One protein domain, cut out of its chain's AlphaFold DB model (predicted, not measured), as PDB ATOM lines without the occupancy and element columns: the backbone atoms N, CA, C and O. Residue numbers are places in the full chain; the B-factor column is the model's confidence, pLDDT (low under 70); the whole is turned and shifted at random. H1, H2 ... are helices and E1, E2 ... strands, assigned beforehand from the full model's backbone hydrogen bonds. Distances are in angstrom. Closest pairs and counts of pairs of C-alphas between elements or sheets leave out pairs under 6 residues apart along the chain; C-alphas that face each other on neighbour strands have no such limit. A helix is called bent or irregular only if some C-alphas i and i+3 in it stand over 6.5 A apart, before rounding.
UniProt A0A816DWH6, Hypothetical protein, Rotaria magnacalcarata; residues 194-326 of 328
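What this domain is: This is residues 194 to 326 of the 328 residues of the protein "Hypothetical protein" of Rotaria magnacalcarata (UniProt A0A816DWH6). Look for two small two-strand sheets that do not meet: the antiparallel hairpin E1 and E2, with the short helix H1 beside E1, and the parallel pair E3 and E4, with the long helix H3 over one face on the E3 side. The long helix H2 is off to one side, following E2 and leading on to E3, and H4 is far from the middle. The printed part has 133 residues with four named helices and four named strands, in the order H1 E1 E2 H2 E3 H3 E4 H4, a mixed class. It is compact, with a radius of gyration of the C-alphas of 16.4 A, and rounded, spanning 41 by 41 by 37 A.

How they stand to each other: Start at E1, residues 214 to 219, and E2, residues 230 to 235: they form an antiparallel hairpin at 156 degrees, with N 216 and O 233 2.7 A apart, within hydrogen-bond range. Next find H1, residues 195 to 199: it has 5 pairs of C-alphas within 8 A with E1, and their closest C-alphas, of Asp 196 and Val 216, are 5.2 A apart. E3, residues 268 to 272, and E4, residues 305 to 309, are parallel at 23 degrees, with N 269 and O 305 at 2.8 A, within hydrogen-bond range; both are apart from E1 and E2. With H3, residues 278 to 293, they make a strand-helix-strand unit, two parallel neighbour strands with a helix between them in the chain, and its crossover is right-handed. The closest C-alphas of E3 and H3, of Val 271 and Leu 283, are 7.6 A apart. H4, residues 319 to 326, only just touches H3, with 3 pairs of C-alphas within 8 A; H3 uses residues 279 to 284 alone, the closest C-alphas are those of Phe 280 and Val 326 at 6.6 A, and the lines are about perpendicular at 75 degrees. H2, residues 245 to 260, is only just apart from H3, with closest C-alphas 8.3 A apart. Every O i to N i+4 pair is within hydrogen-bond range in H2, against 10 of 12 in H3, 2 of 4 in H4 and 0 of 1 in H1, where 1 of 2 O i to N i+3 pairs is.

Where its parts are: Find C-alpha 195 at (19.622, 3.309, 2.791), where H1 begins; H1 is irregular, but only just, with C-alphas 196 and 199 6.8 A apart. E1 is 16.4 A long and E2 16.1 A. From C-alpha 245 at (1.966, -6.462, 27.276) H2 runs 22.6 A. H3 runs 24.8 A and is irregular, with C-alphas 279 and 282 8.6 A apart. E3 is 12.8 A long and E4 13.0 A; H4 ends at C-alpha 326, (25.086, 0.025, 43.156).

The domain as a whole: The printed part has no cut, and its two farthest C-alphas, of Pro 195 and Asn 325, are 43.3 A apart. The links H1 to E1 and H3 to E4 are long, and E3 to H3 is tight. The mean pLDDT of the printed part is 75.9; look for values under 70 at 33 residues, among them residues 203 to 211, 238 to 246 and 274 to 282.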
ATOM      1  N   ASN A 194      23.433   5.916   3.783       86.44
ATOM      2  CA  ASN A 194      23.055   4.545   4.097       86.44
ATOM      3  C   ASN A 194      21.529   4.358   3.948       86.44
ATOM      4  O   ASN A 194      20.779   4.994   4.693       86.44
ATOM      5  N   PRO A 195      21.052   3.505   3.020       86.44
ATOM      6  CA  PRO A 195      19.622   3.309   2.791       86.44
ATOM      7  C   PRO A 195      18.898   2.642   3.967       86.44
ATOM      8  O   PRO A 195      17.698   2.869   4.119       86.44
ATOM      9  N   ASP A 196      19.600   1.881   4.813       87.88
ATOM     10  CA  ASP A 196      19.003   1.187   5.962       87.88
ATOM     11  C   ASP A 196      18.514   2.174   7.040       87.88
ATOM     12  O   ASP A 196      17.648   1.853   7.850       87.88
ATOM     13  N   LEU A 197      19.020   3.413   7.024       85.62
ATOM     14  CA  LEU A 197      18.635   4.464   7.968       85.62
ATOM     15  C   LEU A 197      17.278   5.108   7.663       85.62
ATOM     16  O   LEU A 197      16.788   5.873   8.484       85.62
ATOM     17  N   LYS A 198      16.649   4.817   6.515       81.12
ATOM     18  CA  LYS A 198      15.359   5.429   6.133       81.12
ATOM     19  C   LYS A 198      14.246   5.183   7.153       81.12
ATOM     20  O   LYS A 198      13.359   6.017   7.287       81.12
ATOM     21  N   ASN A 199      14.313   4.050   7.849       75.69
ATOM     22  CA  ASN A 199      13.315   3.628   8.829       75.69
ATOM     23  C   ASN A 199      13.758   3.884  10.278       75.69
ATOM     24  O   ASN A 199      13.066   3.472  11.204       75.69
ATOM     25  N   ILE A 200      14.909   4.534  10.482       78.62
ATOM     26  CA  ILE A 200      15.366   4.952  11.803       78.62
ATOM     27  C   ILE A 200      14.959   6.408  11.994       78.62
ATOM     28  O   ILE A 200      15.412   7.301  11.282       78.62
ATOM     29  N   THR A 201      14.082   6.650  12.960       74.19
ATOM     30  CA  THR A 201      13.616   7.998  13.281       74.19
ATOM     31  C   THR A 201      14.336   8.509  14.521       74.19
ATOM     32  O   THR A 201      14.410   7.834  15.546       74.19
ATOM     33  N   ILE A 202      14.869   9.728  14.441       71.62
ATOM     34  CA  ILE A 202      15.367  10.457  15.606       71.62
ATOM     35  C   ILE A 202      14.319  11.495  15.989       71.62
ATOM     36  O   ILE A 202      13.904  12.302  15.161       71.62
ATOM     37  N   SER A 203      13.925  11.488  17.258       61.75
ATOM     38  CA  SER A 203      12.937  12.409  17.805       61.75
ATOM     39  C   SER A 203      13.411  12.958  19.154       61.75
ATOM     40  O   SER A 203      14.048  12.231  19.924       61.75
ATOM     41  N   PRO A 204      13.158  14.245  19.465       50.38
ATOM     42  CA  PRO A 204      13.336  14.778  20.813       50.38
ATOM     43  C   PRO A 204      12.218  14.344  21.769       50.38
ATOM     44  O   PRO A 204      12.327  14.609  22.966       50.38
ATOM     45  N   PHE A 205      11.136  13.749  21.257       53.38
ATOM     46  CA  PHE A 205       9.947  13.429  22.034       53.38
ATOM     47  C   PHE A 205      10.090  12.101  22.783       53.38
ATOM     48  O   PHE A 205      10.797  11.191  22.363       53.38
ATOM     49  N   ALA A 206       9.385  12.036  23.908       48.25
ATOM     50  CA  ALA A 206       9.385  10.975  24.910       48.25
ATOM     51  C   ALA A 206       8.638   9.684  24.502       48.25
ATOM     52  O   ALA A 206       8.393   8.831  25.353       48.25
ATOM     53  N   GLN A 207       8.264   9.535  23.227       50.06
ATOM     54  CA  GLN A 207       7.659   8.313  22.687       50.06
ATOM     55  C   GLN A 207       8.703   7.466  21.954       50.06
ATOM     56  O   GLN A 207       9.668   7.993  21.391       50.06
ATOM     57  N   SER A 208       8.549   6.144  22.017       51.66
ATOM     58  CA  SER A 208       9.413   5.217  21.288       51.66
ATOM     59  C   SER A 208       8.895   5.075  19.872       51.66
ATOM     60  O   SER A 208       7.813   4.536  19.651       51.66
ATOM     61  N   GLU A 209       9.665   5.565  18.908       56.16
ATOM     62  CA  GLU A 209       9.352   5.397  17.486       56.16
ATOM     63  C   GLU A 209       9.724   3.981  16.996       56.16
ATOM     64  O   GLU A 209       9.182   3.481  16.009       56.16
ATOM     65  N   THR A 210      10.628   3.294  17.707       56.72
ATOM     66  CA  THR A 210      11.146   1.973  17.327       56.72
ATOM     67  C   THR A 210      10.213   0.870  17.823       56.72
ATOM     68  O   THR A 210      10.318   0.408  18.956       56.72
ATOM     69  N   ARG A 211       9.300   0.418  16.956       60.31
ATOM     70  CA  ARG A 211       8.334  -0.661  17.259       60.31
ATOM     71  C   ARG A 211       8.843  -2.073  16.980       60.31
ATOM     72  O   ARG A 211       8.205  -3.042  17.365       60.31
ATOM     73  N   TYR A 212       9.947  -2.201  16.255       71.69
ATOM     74  CA  TYR A 212      10.526  -3.478  15.851       71.69
ATOM     75  C   TYR A 212      12.030  -3.330  15.668       71.69
ATOM     76  O   TYR A 212      12.545  -2.229  15.463       71.69
ATOM     77  N   ILE A 213      12.739  -4.458  15.727       79.81
ATOM     78  CA  ILE A 213      14.183  -4.468  15.514       79.81
ATOM     79  C   ILE A 213      14.478  -4.057  14.080       79.81
ATOM     80  O   ILE A 213      14.105  -4.761  13.141       79.81
ATOM     81  N   THR A 214      15.179  -2.940  13.922       86.06
ATOM     82  CA  THR A 214      15.587  -2.434  12.614       86.06
ATOM     83  C   THR A 214      17.095  -2.603  12.456       86.06
ATOM     84  O   THR A 214      17.862  -1.935  13.157       86.06
ATOM     85  N   PRO A 215      17.551  -3.517  11.583       89.31
ATOM     86  CA  PRO A 215      18.967  -3.696  11.317       89.31
ATOM     87  C   PRO A 215      19.488  -2.594  10.388       89.31
ATOM     88  O   PRO A 215      18.859  -2.248   9.393       89.31
ATOM     89  N   VAL A 216      20.677  -2.089  10.695       91.19
ATOM     90  CA  VAL A 216      21.421  -1.100   9.915       91.19
ATOM     91  C   VAL A 216      22.805  -1.662   9.649       91.19
ATOM     92  O   VAL A 216      23.620  -1.819  10.566       91.19
ATOM     93  N   ARG A 217      23.099  -1.976   8.389       92.50
ATOM     94  CA  ARG A 217      24.422  -2.457   8.007       92.50
ATOM     95  C   ARG A 217      25.379  -1.282   7.872       92.50
ATOM     96  O   ARG A 217      25.127  -0.341   7.129       92.50
ATOM     97  N   VAL A 218      26.517  -1.365   8.547       91.31
ATOM     98  CA  VAL A 218      27.589  -0.369   8.472       91.31
ATOM     99  C   VAL A 218      28.840  -1.043   7.931       91.31
ATOM    100  O   VAL A 218      29.417  -1.911   8.591       91.31
ATOM    101  N   ASN A 219      29.278  -0.660   6.728       90.31
ATOM    102  CA  ASN A 219      30.606  -1.042   6.252       90.31
ATOM    103  C   ASN A 219      31.644  -0.108   6.858       90.31
ATOM    104  O   ASN A 219      31.521   1.112   6.783       90.31
ATOM    105  N   PHE A 220      32.722  -0.680   7.384       89.19
ATOM    106  CA  PHE A 220      33.783   0.088   8.036       89.19
ATOM    107  C   PHE A 220      34.463   1.090   7.097       89.19
ATOM    108  O   PHE A 220      34.850   2.174   7.528       89.19
ATOM    109  N   LYS A 221      34.519   0.779   5.796       86.62
ATOM    110  CA  LYS A 221      35.042   1.690   4.768       86.62
ATOM    111  C   LYS A 221      34.222   2.975   4.631       86.62
ATOM    112  O   LYS A 221      34.806   4.036   4.442       86.62
ATOM    113  N   ASP A 222      32.899   2.883   4.752       84.75
ATOM    114  CA  ASP A 222      31.984   4.004   4.499       84.75
ATOM    115  C   ASP A 222      32.020   5.038   5.635       84.75
ATOM    116  O   ASP A 222      31.655   6.195   5.444       84.75
ATOM    117  N   VAL A 223      32.506   4.623   6.810       84.38
ATOM    118  CA  VAL A 223      32.582   5.432   8.034       84.38
ATOM    119  C   VAL A 223      34.021   5.750   8.452       84.38
ATOM    120  O   VAL A 223      34.258   6.227   9.558       84.38
ATOM    121  N   GLY A 224      34.999   5.484   7.576       81.31
ATOM    122  CA  GLY A 224      36.408   5.813   7.812       81.31
ATOM    123  C   GLY A 224      37.088   4.987   8.910       81.31
ATOM    124  O   GLY A 224      38.084   5.430   9.477       81.31
ATOM    125  N   ALA A 225      36.574   3.798   9.233       80.62
ATOM    126  CA  ALA A 225      37.202   2.911  10.207       80.62
ATOM    127  C   ALA A 225      38.407   2.170   9.598       80.62
ATOM    128  O   ALA A 225      38.379   1.720   8.452       80.62
ATOM    129  N   PHE A 226      39.469   1.991  10.392       75.44
ATOM    130  CA  PHE A 226      40.730   1.352   9.977       75.44
ATOM    131  C   PHE A 226      40.652  -0.183   9.827       75.44
ATOM    132  O   PHE A 226      41.672  -0.849   9.645       75.44
ATOM    133  N   SER A 227      39.456  -0.765   9.907       80.56
ATOM    134  CA  SER A 227      39.206  -2.205   9.826       80.56
ATOM    135  C   SER A 227      38.491  -2.588   8.525       80.56
ATOM    136  O   SER A 227      37.770  -1.802   7.912       80.56
ATOM    137  N   LYS A 228      38.683  -3.834   8.075       86.88
ATOM    138  CA  LYS A 228      37.922  -4.415   6.957       86.88
ATOM    139  C   LYS A 228      36.664  -5.104   7.485       86.88
ATOM    140  O   LYS A 228      36.696  -5.698   8.558       86.88
ATOM    141  N   GLY A 229      35.586  -5.066   6.704       90.12
ATOM    142  CA  GLY A 229      34.338  -5.771   7.002       90.12
ATOM    143  C   GLY A 229      33.154  -4.840   7.244       90.12
ATOM    144  O   GLY A 229      33.162  -3.671   6.849       90.12
ATOM    145  N   SER A 230      32.122  -5.398   7.870       91.06
ATOM    146  CA  SER A 230      30.883  -4.704   8.208       91.06
ATOM    147  C   SER A 230      30.328  -5.206   9.532       91.06
ATOM    148  O   SER A 230      30.531  -6.368   9.883       91.06
ATOM    149  N   VAL A 231      29.566  -4.358  10.208       91.50
ATOM    150  CA  VAL A 231      28.751  -4.722  11.370       91.50
ATOM    151  C   VAL A 231      27.285  -4.439  11.062       91.50
ATOM    152  O   VAL A 231      26.977  -3.585  10.231       91.50
ATOM    153  N   VAL A 232      26.380  -5.161  11.714       91.94
ATOM    154  CA  VAL A 232      24.954  -4.833  11.714       91.94
ATOM    155  C   VAL A 232      24.629  -4.237  13.075       91.94
ATOM    156  O   VAL A 232      24.797  -4.896  14.101       91.94
ATOM    157  N   LEU A 233      24.221  -2.972  13.083       91.69
ATOM    158  CA  LEU A 233      23.680  -2.308  14.260       91.69
ATOM    159  C   LEU A 233      22.179  -2.564  14.287       91.69
ATOM    160  O   LEU A 233      21.516  -2.389  13.275       91.69
ATOM    161  N   CYS A 234      21.636  -2.965  15.426       88.00
ATOM    162  CA  CYS A 234      20.204  -3.199  15.559       88.00
ATOM    163  C   CYS A 234      19.610  -2.100  16.432       88.00
ATOM    164  O   CYS A 234      19.921  -2.040  17.624       88.00
ATOM    165  N   ASP A 235      18.758  -1.247  15.858       85.75
ATOM    166  CA  ASP A 235      17.890  -0.417  16.688       85.75
ATOM    167  C   ASP A 235      16.798  -1.311  17.255       85.75
ATOM    168  O   ASP A 235      16.163  -2.062  16.515       85.75
ATOM    169  N   SER A 236      16.624  -1.276  18.567       77.38
ATOM    170  CA  SER A 236      15.662  -2.119  19.274       77.38
ATOM    171  C   SER A 236      14.718  -1.247  20.094       77.38
ATOM    172  O   SER A 236      15.136  -0.180  20.564       77.38
ATOM    173  N   PRO A 237      13.463  -1.688  20.290       70.94
ATOM    174  CA  PRO A 237      12.582  -1.090  21.286       70.94
ATOM    175  C   PRO A 237      13.283  -1.032  22.651       70.94
ATOM    176  O   PRO A 237      14.126  -1.876  22.969       70.94
ATOM    177  N   GLY A 238      12.980  -0.017  23.461       65.38
ATOM    178  CA  GLY A 238      13.341  -0.053  24.871       65.38
ATOM    179  C   GLY A 238      12.652  -1.231  25.554       65.38
ATOM    180  O   GLY A 238      11.528  -1.587  25.214       65.38
ATOM    181  N   PHE A 239      13.334  -1.848  26.513       56.47
ATOM    182  CA  PHE A 239      12.639  -2.719  27.449       56.47
ATOM    183  C   PHE A 239      11.757  -1.848  28.346       56.47
ATOM    184  O   PHE A 239      12.228  -0.796  28.779       56.47
ATOM    185  N   GLU A 240      10.523  -2.289  28.605       52.56
ATOM    186  CA  GLU A 240       9.497  -1.522  29.335       52.56
ATOM    187  C   GLU A 240       8.970  -0.285  28.559       52.56
ATOM    188  O   GLU A 240       8.468   0.661  29.165       52.56
ATOM    189  N   ASP A 241       9.076  -0.256  27.219       51.59
ATOM    190  CA  ASP A 241       8.410   0.782  26.413       51.59
ATOM    191  C   ASP A 241       6.881   0.568  26.423       51.59
ATOM    192  O   ASP A 241       6.386  -0.523  26.164       51.59
ATOM    193  N   THR A 242       6.118   1.637  26.677       51.69
ATOM    194  CA  THR A 242       4.693   1.655  27.088       51.69
ATOM    195  C   THR A 242       3.660   1.251  26.018       51.69
ATOM    196  O   THR A 242       2.586   1.848  25.914       51.69
ATOM    197  N   SER A 243       3.956   0.264  25.173       57.03
ATOM    198  CA  SER A 243       3.067  -0.164  24.079       57.03
ATOM    199  C   SER A 243       2.124  -1.320  24.447       57.03
ATOM    200  O   SER A 243       1.346  -1.749  23.592       57.03
ATOM    201  N   GLY A 244       2.141  -1.776  25.704       58.03
ATOM    202  CA  GLY A 244       1.280  -2.838  26.230       58.03
ATOM    203  C   GLY A 244       1.922  -4.228  26.192       58.03
ATOM    204  O   GLY A 244       2.844  -4.488  25.416       58.03
ATOM    205  N   SER A 245       1.398  -5.130  27.025       67.31
ATOM    206  CA  SER A 245       1.966  -6.462  27.276       67.31
ATOM    207  C   SER A 245       2.153  -7.316  26.014       67.31
ATOM    208  O   SER A 245       3.139  -8.039  25.874       67.31
ATOM    209  N   GLU A 246       1.246  -7.202  25.046       67.19
ATOM    210  CA  GLU A 246       1.282  -7.931  23.782       67.19
ATOM    211  C   GLU A 246       2.431  -7.455  22.890       67.19
ATOM    212  O   GLU A 246       3.106  -8.267  22.249       67.19
ATOM    213  N   VAL A 247       2.674  -6.142  22.866       70.12
ATOM    214  CA  VAL A 247       3.776  -5.541  22.108       70.12
ATOM    215  C   VAL A 247       5.108  -5.898  22.757       70.12
ATOM    216  O   VAL A 247       6.050  -6.242  22.045       70.12
ATOM    217  N   ASP A 248       5.174  -5.933  24.086       68.81
ATOM    218  CA  ASP A 248       6.369  -6.365  24.813       68.81
ATOM    219  C   ASP A 248       6.713  -7.835  24.564       68.81
ATOM    220  O   ASP A 248       7.872  -8.164  24.292       68.81
ATOM    221  N   ILE A 249       5.715  -8.723  24.559       73.88
ATOM    222  CA  ILE A 249       5.912 -10.133  24.197       73.88
ATOM    223  C   ILE A 249       6.404 -10.248  22.747       73.88
ATOM    224  O   ILE A 249       7.368 -10.970  22.476       73.88
ATOM    225  N   ALA A 250       5.780  -9.528  21.809       76.94
ATOM    226  CA  ALA A 250       6.182  -9.541  20.404       76.94
ATOM    227  C   ALA A 250       7.623  -9.031  20.215       76.94
ATOM    228  O   ALA A 250       8.416  -9.665  19.511       76.94
ATOM    229  N   ASN A 251       7.983  -7.943  20.899       74.19
ATOM    230  CA  ASN A 251       9.330  -7.378  20.914       74.19
ATOM    231  C   ASN A 251      10.341  -8.371  21.488       74.19
ATOM    232  O   ASN A 251      11.373  -8.624  20.862       74.19
ATOM    233  N   GLY A 252      10.026  -8.997  22.624       74.81
ATOM    234  CA  GLY A 252      10.858 -10.023  23.247       74.81
ATOM    235  C   GLY A 252      11.116 -11.210  22.314       74.81
ATOM    236  O   GLY A 252      12.268 -11.601  22.106       74.81
ATOM    237  N   ILE A 253      10.069 -11.739  21.669       78.69
ATOM    238  CA  ILE A 253      10.199 -12.812  20.667       78.69
ATOM    239  C   ILE A 253      11.070 -12.354  19.489       78.69
ATOM    240  O   ILE A 253      11.921 -13.119  19.023       78.69
ATOM    241  N   GLY A 254      10.890 -11.116  19.018       79.75
ATOM    242  CA  GLY A 254      11.702 -10.514  17.962       79.75
ATOM    243  C   GLY A 254      13.188 -10.463  18.322       79.75
ATOM    244  O   GLY A 254      14.020 -10.904  17.528       79.75
ATOM    245  N   ILE A 255      13.519 -10.015  19.538       80.25
ATOM    246  CA  ILE A 255      14.892  -9.960  20.069       80.25
ATOM    247  C   ILE A 255      15.505 -11.354  20.108       80.25
ATOM    248  O   ILE A 255      16.588 -11.565  19.561       80.25
ATOM    249  N   VAL A 256      14.798 -12.331  20.677       79.19
ATOM    250  CA  VAL A 256      15.295 -13.710  20.769       79.19
ATOM    251  C   VAL A 256      15.545 -14.304  19.381       79.19
ATOM    252  O   VAL A 256      16.578 -14.940  19.162       79.19
ATOM    253  N   ARG A 257      14.634 -14.096  18.422       83.25
ATOM    254  CA  ARG A 257      14.801 -14.588  17.045       83.25
ATOM    255  C   ARG A 257      15.968 -13.913  16.330       83.25
ATOM    256  O   ARG A 257      16.744 -14.613  15.684       83.25
ATOM    257  N   ALA A 258      16.117 -12.596  16.473       83.50
ATOM    258  CA  ALA A 258      17.227 -11.853  15.886       83.50
ATOM    259  C   ALA A 258      18.573 -12.350  16.430       83.50
ATOM    260  O   ALA A 258      19.460 -12.678  15.648       83.50
ATOM    261  N   ILE A 259      18.690 -12.503  17.754       82.31
ATOM    262  CA  ILE A 259      19.904 -13.016  18.403       82.31
ATOM    263  C   ILE A 259      20.245 -14.422  17.899       82.31
ATOM    264  O   ILE A 259      21.391 -14.674  17.538       82.31
ATOM    265  N   LYS A 260      19.257 -15.326  17.816       82.12
ATOM    266  CA  LYS A 260      19.460 -16.704  17.324       82.12
ATOM    267  C   LYS A 260      19.900 -16.778  15.859       82.12
ATOM    268  O   LYS A 260      20.493 -17.778  15.465       82.12
ATOM    269  N   GLY A 261      19.602 -15.757  15.057       84.44
ATOM    270  CA  GLY A 261      20.030 -15.666  13.660       84.44
ATOM    271  C   GLY A 261      21.448 -15.118  13.469       84.44
ATOM    272  O   GLY A 261      21.966 -15.151  12.354       84.44
ATOM    273  N   CYS A 262      22.087 -14.603  14.522       84.00
ATOM    274  CA  CYS A 262      23.414 -14.003  14.447       84.00
ATOM    275  C   CYS A 262      24.513 -15.006  14.826       84.00
ATOM    276  O   CYS A 262      24.390 -15.748  15.794       84.00
ATOM    277  N   GLN A 263      25.647 -14.961  14.116       85.25
ATOM    278  CA  GLN A 263      26.838 -15.748  14.472       85.25
ATOM    279  C   GLN A 263      27.448 -15.303  15.812       85.25
ATOM    280  O   GLN A 263      27.996 -16.109  16.558       85.25
ATOM    281  N   SER A 264      27.364 -14.007  16.106       86.94
ATOM    282  CA  SER A 264      27.810 -13.402  17.359       86.94
ATOM    283  C   SER A 264      27.010 -12.133  17.616       86.94
ATOM    284  O   SER A 264      26.730 -11.391  16.672       86.94
ATOM    285  N   VAL A 265      26.700 -11.849  18.878       86.12
ATOM    286  CA  VAL A 265      25.985 -10.635  19.290       86.12
ATOM    287  C   VAL A 265      26.778  -9.938  20.385       86.12
ATOM    288  O   VAL A 265      27.309 -10.588  21.282       86.12
ATOM    289  N   ARG A 266      26.841  -8.606  20.319       89.00
ATOM    290  CA  ARG A 266      27.404  -7.764  21.375       89.00
ATOM    291  C   ARG A 266      26.322  -6.807  21.884       89.00
ATOM    292  O   ARG A 266      26.065  -5.806  21.214       89.00
ATOM    293  N   PRO A 267      25.666  -7.089  23.021       85.69
ATOM    294  CA  PRO A 267      24.669  -6.181  23.571       85.69
ATOM    295  C   PRO A 267      25.301  -4.842  23.978       85.69
ATOM    296  O   PRO A 267      26.336  -4.807  24.652       85.69
ATOM    297  N   VAL A 268      24.671  -3.735  23.579       87.25
ATOM    298  CA  VAL A 268      25.092  -2.374  23.942       87.25
ATOM    299  C   VAL A 268      23.988  -1.715  24.758       87.25
ATOM    300  O   VAL A 268      22.892  -1.465  24.265       87.25
ATOM    301  N   ILE A 269      24.287  -1.431  26.019       83.12
ATOM    302  CA  ILE A 269      23.341  -0.921  27.001       83.12
ATOM    303  C   ILE A 269      23.485   0.592  27.102       83.12
ATOM    304  O   ILE A 269      24.543   1.106  27.462       83.12
ATOM    305  N   PHE A 270      22.405   1.310  26.811       82.31
ATOM    306  CA  PHE A 270      22.362   2.763  26.929       82.31
ATOM    307  C   PHE A 270      21.790   3.171  28.278       82.31
ATOM    308  O   PHE A 270      20.628   2.901  28.576       82.31
ATOM    309  N   VAL A 271      22.592   3.885  29.059       79.94
ATOM    310  CA  VAL A 271      22.212   4.408  30.369       79.94
ATOM    311  C   VAL A 271      22.184   5.930  30.286       79.94
ATOM    312  O   VAL A 271      23.217   6.597  30.318       79.94
ATOM    313  N   SER A 272      20.986   6.493  30.145       78.75
ATOM    314  CA  SER A 272      20.794   7.945  30.190       78.75
ATOM    315  C   SER A 272      20.812   8.414  31.635       78.75
ATOM    316  O   SER A 272      20.039   7.906  32.444       78.75
ATOM    317  N   TYR A 273      21.618   9.434  31.940       76.00
ATOM    318  CA  TYR A 273      21.624  10.089  33.252       76.00
ATOM    319  C   TYR A 273      20.216  10.505  33.693       76.00
ATOM    320  O   TYR A 273      19.832  10.315  34.841       76.00
ATOM    321  N   LYS A 274      19.412  11.006  32.746       68.38
ATOM    322  CA  LYS A 274      18.032  11.429  33.011       68.38
ATOM    323  C   LYS A 274      17.093  10.265  33.357       68.38
ATOM    324  O   LYS A 274      16.051  10.510  33.939       68.38
ATOM    325  N   ASN A 275      17.453   9.026  33.010       64.19
ATOM    326  CA  ASN A 275      16.567   7.862  33.092       64.19
ATOM    327  C   ASN A 275      17.107   6.789  34.047       64.19
ATOM    328  O   ASN A 275      16.593   5.677  34.031       64.19
ATOM    329  N   ILE A 276      18.154   7.067  34.828       68.44
ATOM    330  CA  ILE A 276      18.790   6.066  35.699       68.44
ATOM    331  C   ILE A 276      18.036   5.862  37.026       68.44
ATOM    332  O   ILE A 276      18.224   4.841  37.686       68.44
ATOM    333  N   GLY A 277      17.143   6.801  37.370       62.12
ATOM    334  CA  GLY A 277      16.348   6.801  38.599       62.12
ATOM    335  C   GLY A 277      17.158   7.156  39.848       62.12
ATOM    336  O   GLY A 277      18.379   7.335  39.806       62.12
ATOM    337  N   ASN A 278      16.475   7.242  40.991       56.31
ATOM    338  CA  ASN A 278      17.151   7.315  42.284       56.31
ATOM    339  C   ASN A 278      17.850   5.972  42.555       56.31
ATOM    340  O   ASN A 278      17.300   4.915  42.267       56.31
ATOM    341  N   GLN A 279      19.079   6.005  43.078       57.50
ATOM    342  CA  GLN A 279      19.830   4.800  43.476       57.50
ATOM    343  C   GLN A 279      19.988   3.718  42.386       57.50
ATOM    344  O   GLN A 279      20.216   2.551  42.703       57.50
ATOM    345  N   PHE A 280      19.939   4.094  41.103       69.81
ATOM    346  CA  PHE A 280      20.178   3.185  39.976       69.81
ATOM    347  C   PHE A 280      19.151   2.045  39.834       69.81
ATOM    348  O   PHE A 280      19.457   1.012  39.236       69.81
ATOM    349  N   GLU A 281      17.926   2.211  40.336       66.06
ATOM    350  CA  GLU A 281      16.877   1.177  40.297       66.06
ATOM    351  C   GLU A 281      16.603   0.639  38.886       66.06
ATOM    352  O   GLU A 281      16.528  -0.574  38.685       66.06
ATOM    353  N   ARG A 282      16.557   1.516  37.875       66.19
ATOM    354  CA  ARG A 282      16.362   1.099  36.475       66.19
ATOM    355  C   ARG A 282      17.537   0.295  35.928       66.19
ATOM    356  O   ARG A 282      17.340  -0.642  35.160       66.19
ATOM    357  N   LEU A 283      18.760   0.602  36.360       73.88
ATOM    358  CA  LEU A 283      19.933  -0.201  36.015       73.88
ATOM    359  C   LEU A 283      19.882  -1.579  36.699       73.88
ATOM    360  O   LEU A 283      20.239  -2.574  36.070       73.88
ATOM    361  N   LYS A 284      19.396  -1.651  37.950       75.81
ATOM    362  CA  LYS A 284      19.167  -2.920  38.666       75.81
ATOM    363  C   LYS A 284      18.097  -3.773  37.959       75.81
ATOM    364  O   LYS A 284      18.341  -4.964  37.758       75.81
ATOM    365  N   SER A 285      16.975  -3.180  37.524       69.50
ATOM    366  CA  SER A 285      15.928  -3.868  36.735       69.50
ATOM    367  C   SER A 285      16.485  -4.413  35.416       69.50
ATOM    368  O   SER A 285      16.366  -5.602  35.115       69.50
ATOM    369  N   LEU A 286      17.214  -3.568  34.681       74.25
ATOM    370  CA  LEU A 286      17.863  -3.945  33.430       74.25
ATOM    371  C   LEU A 286      18.837  -5.113  33.612       74.25
ATOM    372  O   LEU A 286      18.824  -6.053  32.823       74.25
ATOM    373  N   ALA A 287      19.647  -5.095  34.672       76.12
ATOM    374  CA  ALA A 287      20.554  -6.195  34.981       76.12
ATOM    375  C   ALA A 287      19.803  -7.518  35.225       76.12
ATOM    376  O   ALA A 287      20.214  -8.544  34.690       76.12
ATOM    377  N   HIS A 288      18.689  -7.499  35.967       75.50
ATOM    378  CA  HIS A 288      17.880  -8.700  36.221       75.50
ATOM    379  C   HIS A 288      17.292  -9.283  34.934       75.50
ATOM    380  O   HIS A 288      17.341 -10.492  34.714       75.50
ATOM    381  N   MET A 289      16.783  -8.429  34.052       72.94
ATOM    382  CA  MET A 289      16.248  -8.864  32.765       72.94
ATOM    383  C   MET A 289      17.341  -9.438  31.851       72.94
ATOM    384  O   MET A 289      17.132 -10.482  31.235       72.94
ATOM    385  N   LEU A 290      18.536  -8.839  31.817       73.88
ATOM    386  CA  LEU A 290      19.662  -9.388  31.053       73.88
ATOM    387  C   LEU A 290      20.110 -10.760  31.575       73.88
ATOM    388  O   LEU A 290      20.401 -11.641  30.766       73.88
ATOM    389  N   VAL A 291      20.124 -10.955  32.901       75.62
ATOM    390  CA  VAL A 291      20.388 -12.262  33.533       75.62
ATOM    391  C   VAL A 291      19.348 -13.298  33.090       75.62
ATOM    392  O   VAL A 291      19.705 -14.443  32.830       75.62
ATOM    393  N   GLY A 292      18.077 -12.902  32.962       70.56
ATOM    394  CA  GLY A 292      17.007 -13.782  32.483       70.56
ATOM    395  C   GLY A 292      17.090 -14.127  30.991       70.56
ATOM    396  O   GLY A 292      16.693 -15.219  30.590       70.56
ATOM    397  N   LEU A 293      17.615 -13.220  30.160       67.06
ATOM    398  CA  LEU A 293      17.716 -13.406  28.705       67.06
ATOM    399  C   LEU A 293      18.937 -14.224  28.274       67.06
ATOM    400  O   LEU A 293      18.887 -14.902  27.246       67.06
ATOM    401  N   ILE A 294      20.043 -14.127  29.012       70.31
ATOM    402  CA  ILE A 294      21.323 -14.729  28.639       70.31
ATOM    403  C   ILE A 294      21.707 -15.750  29.713       70.31
ATOM    404  O   ILE A 294      22.179 -15.360  30.787       70.31
ATOM    405  N   PRO A 295      21.539 -17.060  29.430       66.50
ATOM    406  CA  PRO A 295      22.084 -18.107  30.281       66.50
ATOM    407  C   PRO A 295      23.573 -17.847  30.512       66.50
ATOM    408  O   PRO A 295      24.266 -17.402  29.598       66.50
ATOM    409  N   THR A 296      24.045 -18.089  31.736       74.88
ATOM    410  CA  THR A 296      25.461 -17.930  32.112       74.88
ATOM    411  C   THR A 296      26.029 -16.538  31.802       74.88
ATOM    412  O   THR A 296      27.141 -16.389  31.290       74.88
ATOM    413  N   ILE A 297      25.276 -15.481  32.127       74.94
ATOM    414  CA  ILE A 297      25.734 -14.091  31.971       74.94
ATOM    415  C   ILE A 297      27.075 -13.822  32.673       74.94
ATOM    416  O   ILE A 297      27.834 -12.970  32.220       74.94
ATOM    417  N   GLU A 298      27.393 -14.559  33.743       75.19
ATOM    418  CA  GLU A 298      28.666 -14.447  34.464       75.19
ATOM    419  C   GLU A 298      29.874 -14.769  33.586       75.19
ATOM    420  O   GLU A 298      30.844 -14.007  33.582       75.19
ATOM    421  N   ASP A 299      29.760 -15.808  32.763       80.31
ATOM    422  CA  ASP A 299      30.801 -16.230  31.822       80.31
ATOM    423  C   ASP A 299      30.912 -15.271  30.626       80.31
ATOM    424  O   ASP A 299      31.924 -15.227  29.929       80.31
ATOM    425  N   ASN A 300      29.878 -14.451  30.407       76.31
ATOM    426  CA  ASN A 300      29.728 -13.585  29.241       76.31
ATOM    427  C   ASN A 300      29.753 -12.085  29.578       76.31
ATOM    428  O   ASN A 300      29.437 -11.256  28.723       76.31
ATOM    429  N   ARG A 301      30.169 -11.691  30.791       77.06
ATOM    430  CA  ARG A 301      30.174 -10.276  31.233       77.06
ATOM    431  C   ARG A 301      30.936  -9.351  30.279       77.06
ATOM    432  O   ARG A 301      30.506  -8.227  30.036       77.06
ATOM    433  N   ASN A 302      32.025  -9.841  29.687       82.00
ATOM    434  CA  ASN A 302      32.871  -9.078  28.761       82.00
ATOM    435  C   ASN A 302      32.229  -8.844  27.377       82.00
ATOM    436  O   ASN A 302      32.740  -8.042  26.588       82.00
ATOM    437  N   ALA A 303      31.122  -9.530  27.069       83.25
ATOM    438  CA  ALA A 303      30.381  -9.361  25.823       83.25
ATOM    439  C   ALA A 303      29.481  -8.115  25.835       83.25
ATOM    440  O   ALA A 303      29.009  -7.699  24.781       83.25
ATOM    441  N   PHE A 304      29.258  -7.494  26.996       83.94
ATOM    442  CA  PHE A 304      28.422  -6.302  27.113       83.94
ATOM    443  C   PHE A 304      29.243  -5.022  26.975       83.94
ATOM    444  O   PHE A 304      30.369  -4.912  27.462       83.94
ATOM    445  N   SER A 305      28.651  -4.021  26.332       87.44
ATOM    446  CA  SER A 305      29.151  -2.647  26.337       87.44
ATOM    447  C   SER A 305      28.119  -1.721  26.963       87.44
ATOM    448  O   SER A 305      26.924  -1.914  26.773       87.44
ATOM    449  N   TYR A 306      28.580  -0.685  27.657       85.44
ATOM    450  CA  TYR A 306      27.721   0.318  28.283       85.44
ATOM    451  C   TYR A 306      28.041   1.693  27.703       85.44
ATOM    452  O   TYR A 306      29.210   2.065  27.594       85.44
ATOM    453  N   ILE A 307      27.007   2.447  27.341       86.81
ATOM    454  CA  ILE A 307      27.115   3.827  26.870       86.81
ATOM    455  C   ILE A 307      26.320   4.714  27.819       86.81
ATOM    456  O   ILE A 307      25.100   4.604  27.924       86.81
ATOM    457  N   PHE A 308      27.025   5.615  28.498       84.81
ATOM    458  CA  PHE A 308      26.434   6.587  29.411       84.81
ATOM    459  C   PHE A 308      26.139   7.879  28.657       84.81
ATOM    460  O   PHE A 308      27.051   8.544  28.163       84.81
ATOM    461  N   THR A 309      24.864   8.243  28.550       81.19
ATOM    462  CA  THR A 309      24.426   9.411  27.777       81.19
ATOM    463  C   THR A 309      23.853  10.496  28.678       81.19
ATOM    464  O   THR A 309      23.405  10.245  29.795       81.19
ATOM    465  N   LYS A 310      23.881  11.741  28.189       76.69
ATOM    466  CA  LYS A 310      23.276  12.914  28.847       76.69
ATOM    467  C   LYS A 310      23.820  13.236  30.254       76.69
ATOM    468  O   LYS A 310      23.177  13.984  30.984       76.69
ATOM    469  N   TYR A 311      25.006  12.735  30.614       79.88
ATOM    470  CA  TYR A 311      25.666  13.076  31.878       79.88
ATOM    471  C   TYR A 311      26.148  14.536  31.893       79.88
ATOM    472  O   TYR A 311      26.858  14.948  30.955       79.88
ATOM    473  N   PRO A 312      25.827  15.303  32.956       75.19
ATOM    474  CA  PRO A 312      26.362  16.640  33.163       75.19
ATOM    475  C   PRO A 312      27.896  16.614  33.175       75.19
ATOM    476  O   PRO A 312      28.470  15.677  33.733       75.19
ATOM    477  N   PRO A 313      28.588  17.620  32.607       78.69
ATOM    478  CA  PRO A 313      30.050  17.624  32.531       78.69
ATOM    479  C   PRO A 313      30.750  17.376  33.875       78.69
ATOM    480  O   PRO A 313      31.731  16.641  33.916       78.69
ATOM    481  N   HIS A 314      30.209  17.925  34.964       77.75
ATOM    482  CA  HIS A 314      30.764  17.802  36.313       77.75
ATOM    483  C   HIS A 314      30.578  16.412  36.946       77.75
ATOM    484  O   HIS A 314      31.311  16.072  37.867       77.75
ATOM    485  N   GLU A 315      29.647  15.591  36.449       77.00
ATOM    486  CA  GLU A 315      29.413  14.229  36.957       77.00
ATOM    487  C   GLU A 315      30.091  13.143  36.115       77.00
ATOM    488  O   GLU A 315      30.166  11.986  36.522       77.00
ATOM    489  N   ARG A 316      30.629  13.483  34.935       81.94
ATOM    490  CA  ARG A 316      31.284  12.497  34.056       81.94
ATOM    491  C   ARG A 316      32.485  11.823  34.716       81.94
ATOM    492  O   ARG A 316      32.735  10.648  34.464       81.94
ATOM    493  N   SER A 317      33.211  12.549  35.560       80.62
ATOM    494  CA  SER A 317      34.366  12.031  36.299       80.62
ATOM    495  C   SER A 317      33.978  11.127  37.473       80.62
ATOM    496  O   SER A 317      34.801  10.330  37.918       80.62
ATOM    497  N   THR A 318      32.737  11.210  37.964       80.06
ATOM    498  CA  THR A 318      32.282  10.478  39.155       80.06
ATOM    499  C   THR A 318      31.459   9.233  38.829       80.06
ATOM    500  O   THR A 318      31.245   8.423  39.727       80.06
ATOM    501  N   ILE A 319      31.075   9.017  37.560       80.88
ATOM    502  CA  ILE A 319      30.257   7.872  37.100       80.88
ATOM    503  C   ILE A 319      30.739   6.550  37.700       80.88
ATOM    504  O   ILE A 319      29.956   5.794  38.268       80.88
ATOM    505  N   HIS A 320      32.037   6.275  37.594       80.62
ATOM    506  CA  HIS A 320      32.614   5.025  38.071       80.62
ATOM    507  C   HIS A 320      32.465   4.850  39.592       80.62
ATOM    508  O   HIS A 320      32.135   3.759  40.053       80.62
ATOM    509  N   THR A 321      32.664   5.916  40.371       80.38
ATOM    510  CA  THR A 321      32.459   5.890  41.826       80.38
ATOM    511  C   THR A 321      30.990   5.657  42.158       80.38
ATOM    512  O   THR A 321      30.680   4.792  42.972       80.38
ATOM    513  N   SER A 322      30.081   6.354  41.478       73.44
ATOM    514  CA  SER A 322      28.644   6.216  41.713       73.44
ATOM    515  C   SER A 322      28.127   4.809  41.378       73.44
ATOM    516  O   SER A 322      27.288   4.286  42.100       73.44
ATOM    517  N   LEU A 323      28.673   4.158  40.343       74.62
ATOM    518  CA  LEU A 323      28.318   2.783  39.967       74.62
ATOM    519  C   LEU A 323      28.838   1.721  40.945       74.62
ATOM    520  O   LEU A 323      28.226   0.661  41.067       74.62
ATOM    521  N   ARG A 324      29.947   1.970  41.657       73.81
ATOM    522  CA  ARG A 324      30.449   1.027  42.675       73.81
ATOM    523  C   ARG A 324      29.460   0.845  43.822       73.81
ATOM    524  O   ARG A 324      29.315  -0.270  44.307       73.81
ATOM    525  N   ASN A 325      28.740   1.907  44.174       64.69
ATOM    526  CA  ASN A 325      27.756   1.902  45.257       64.69
ATOM    527  C   ASN A 325      26.441   1.194  44.879       64.69
ATOM    528  O   ASN A 325      25.574   1.029  45.723       64.69
ATOM    529  N   VAL A 326      26.276   0.765  43.622       64.56
ATOM    530  CA  VAL A 326      25.086   0.025  43.156       64.56
ATOM    531  C   VAL A 326      25.126  -1.448  43.577       64.56
ATOM    532  O   VAL A 326      24.101  -2.124  43.528       64.56
TER     533      VAL A 326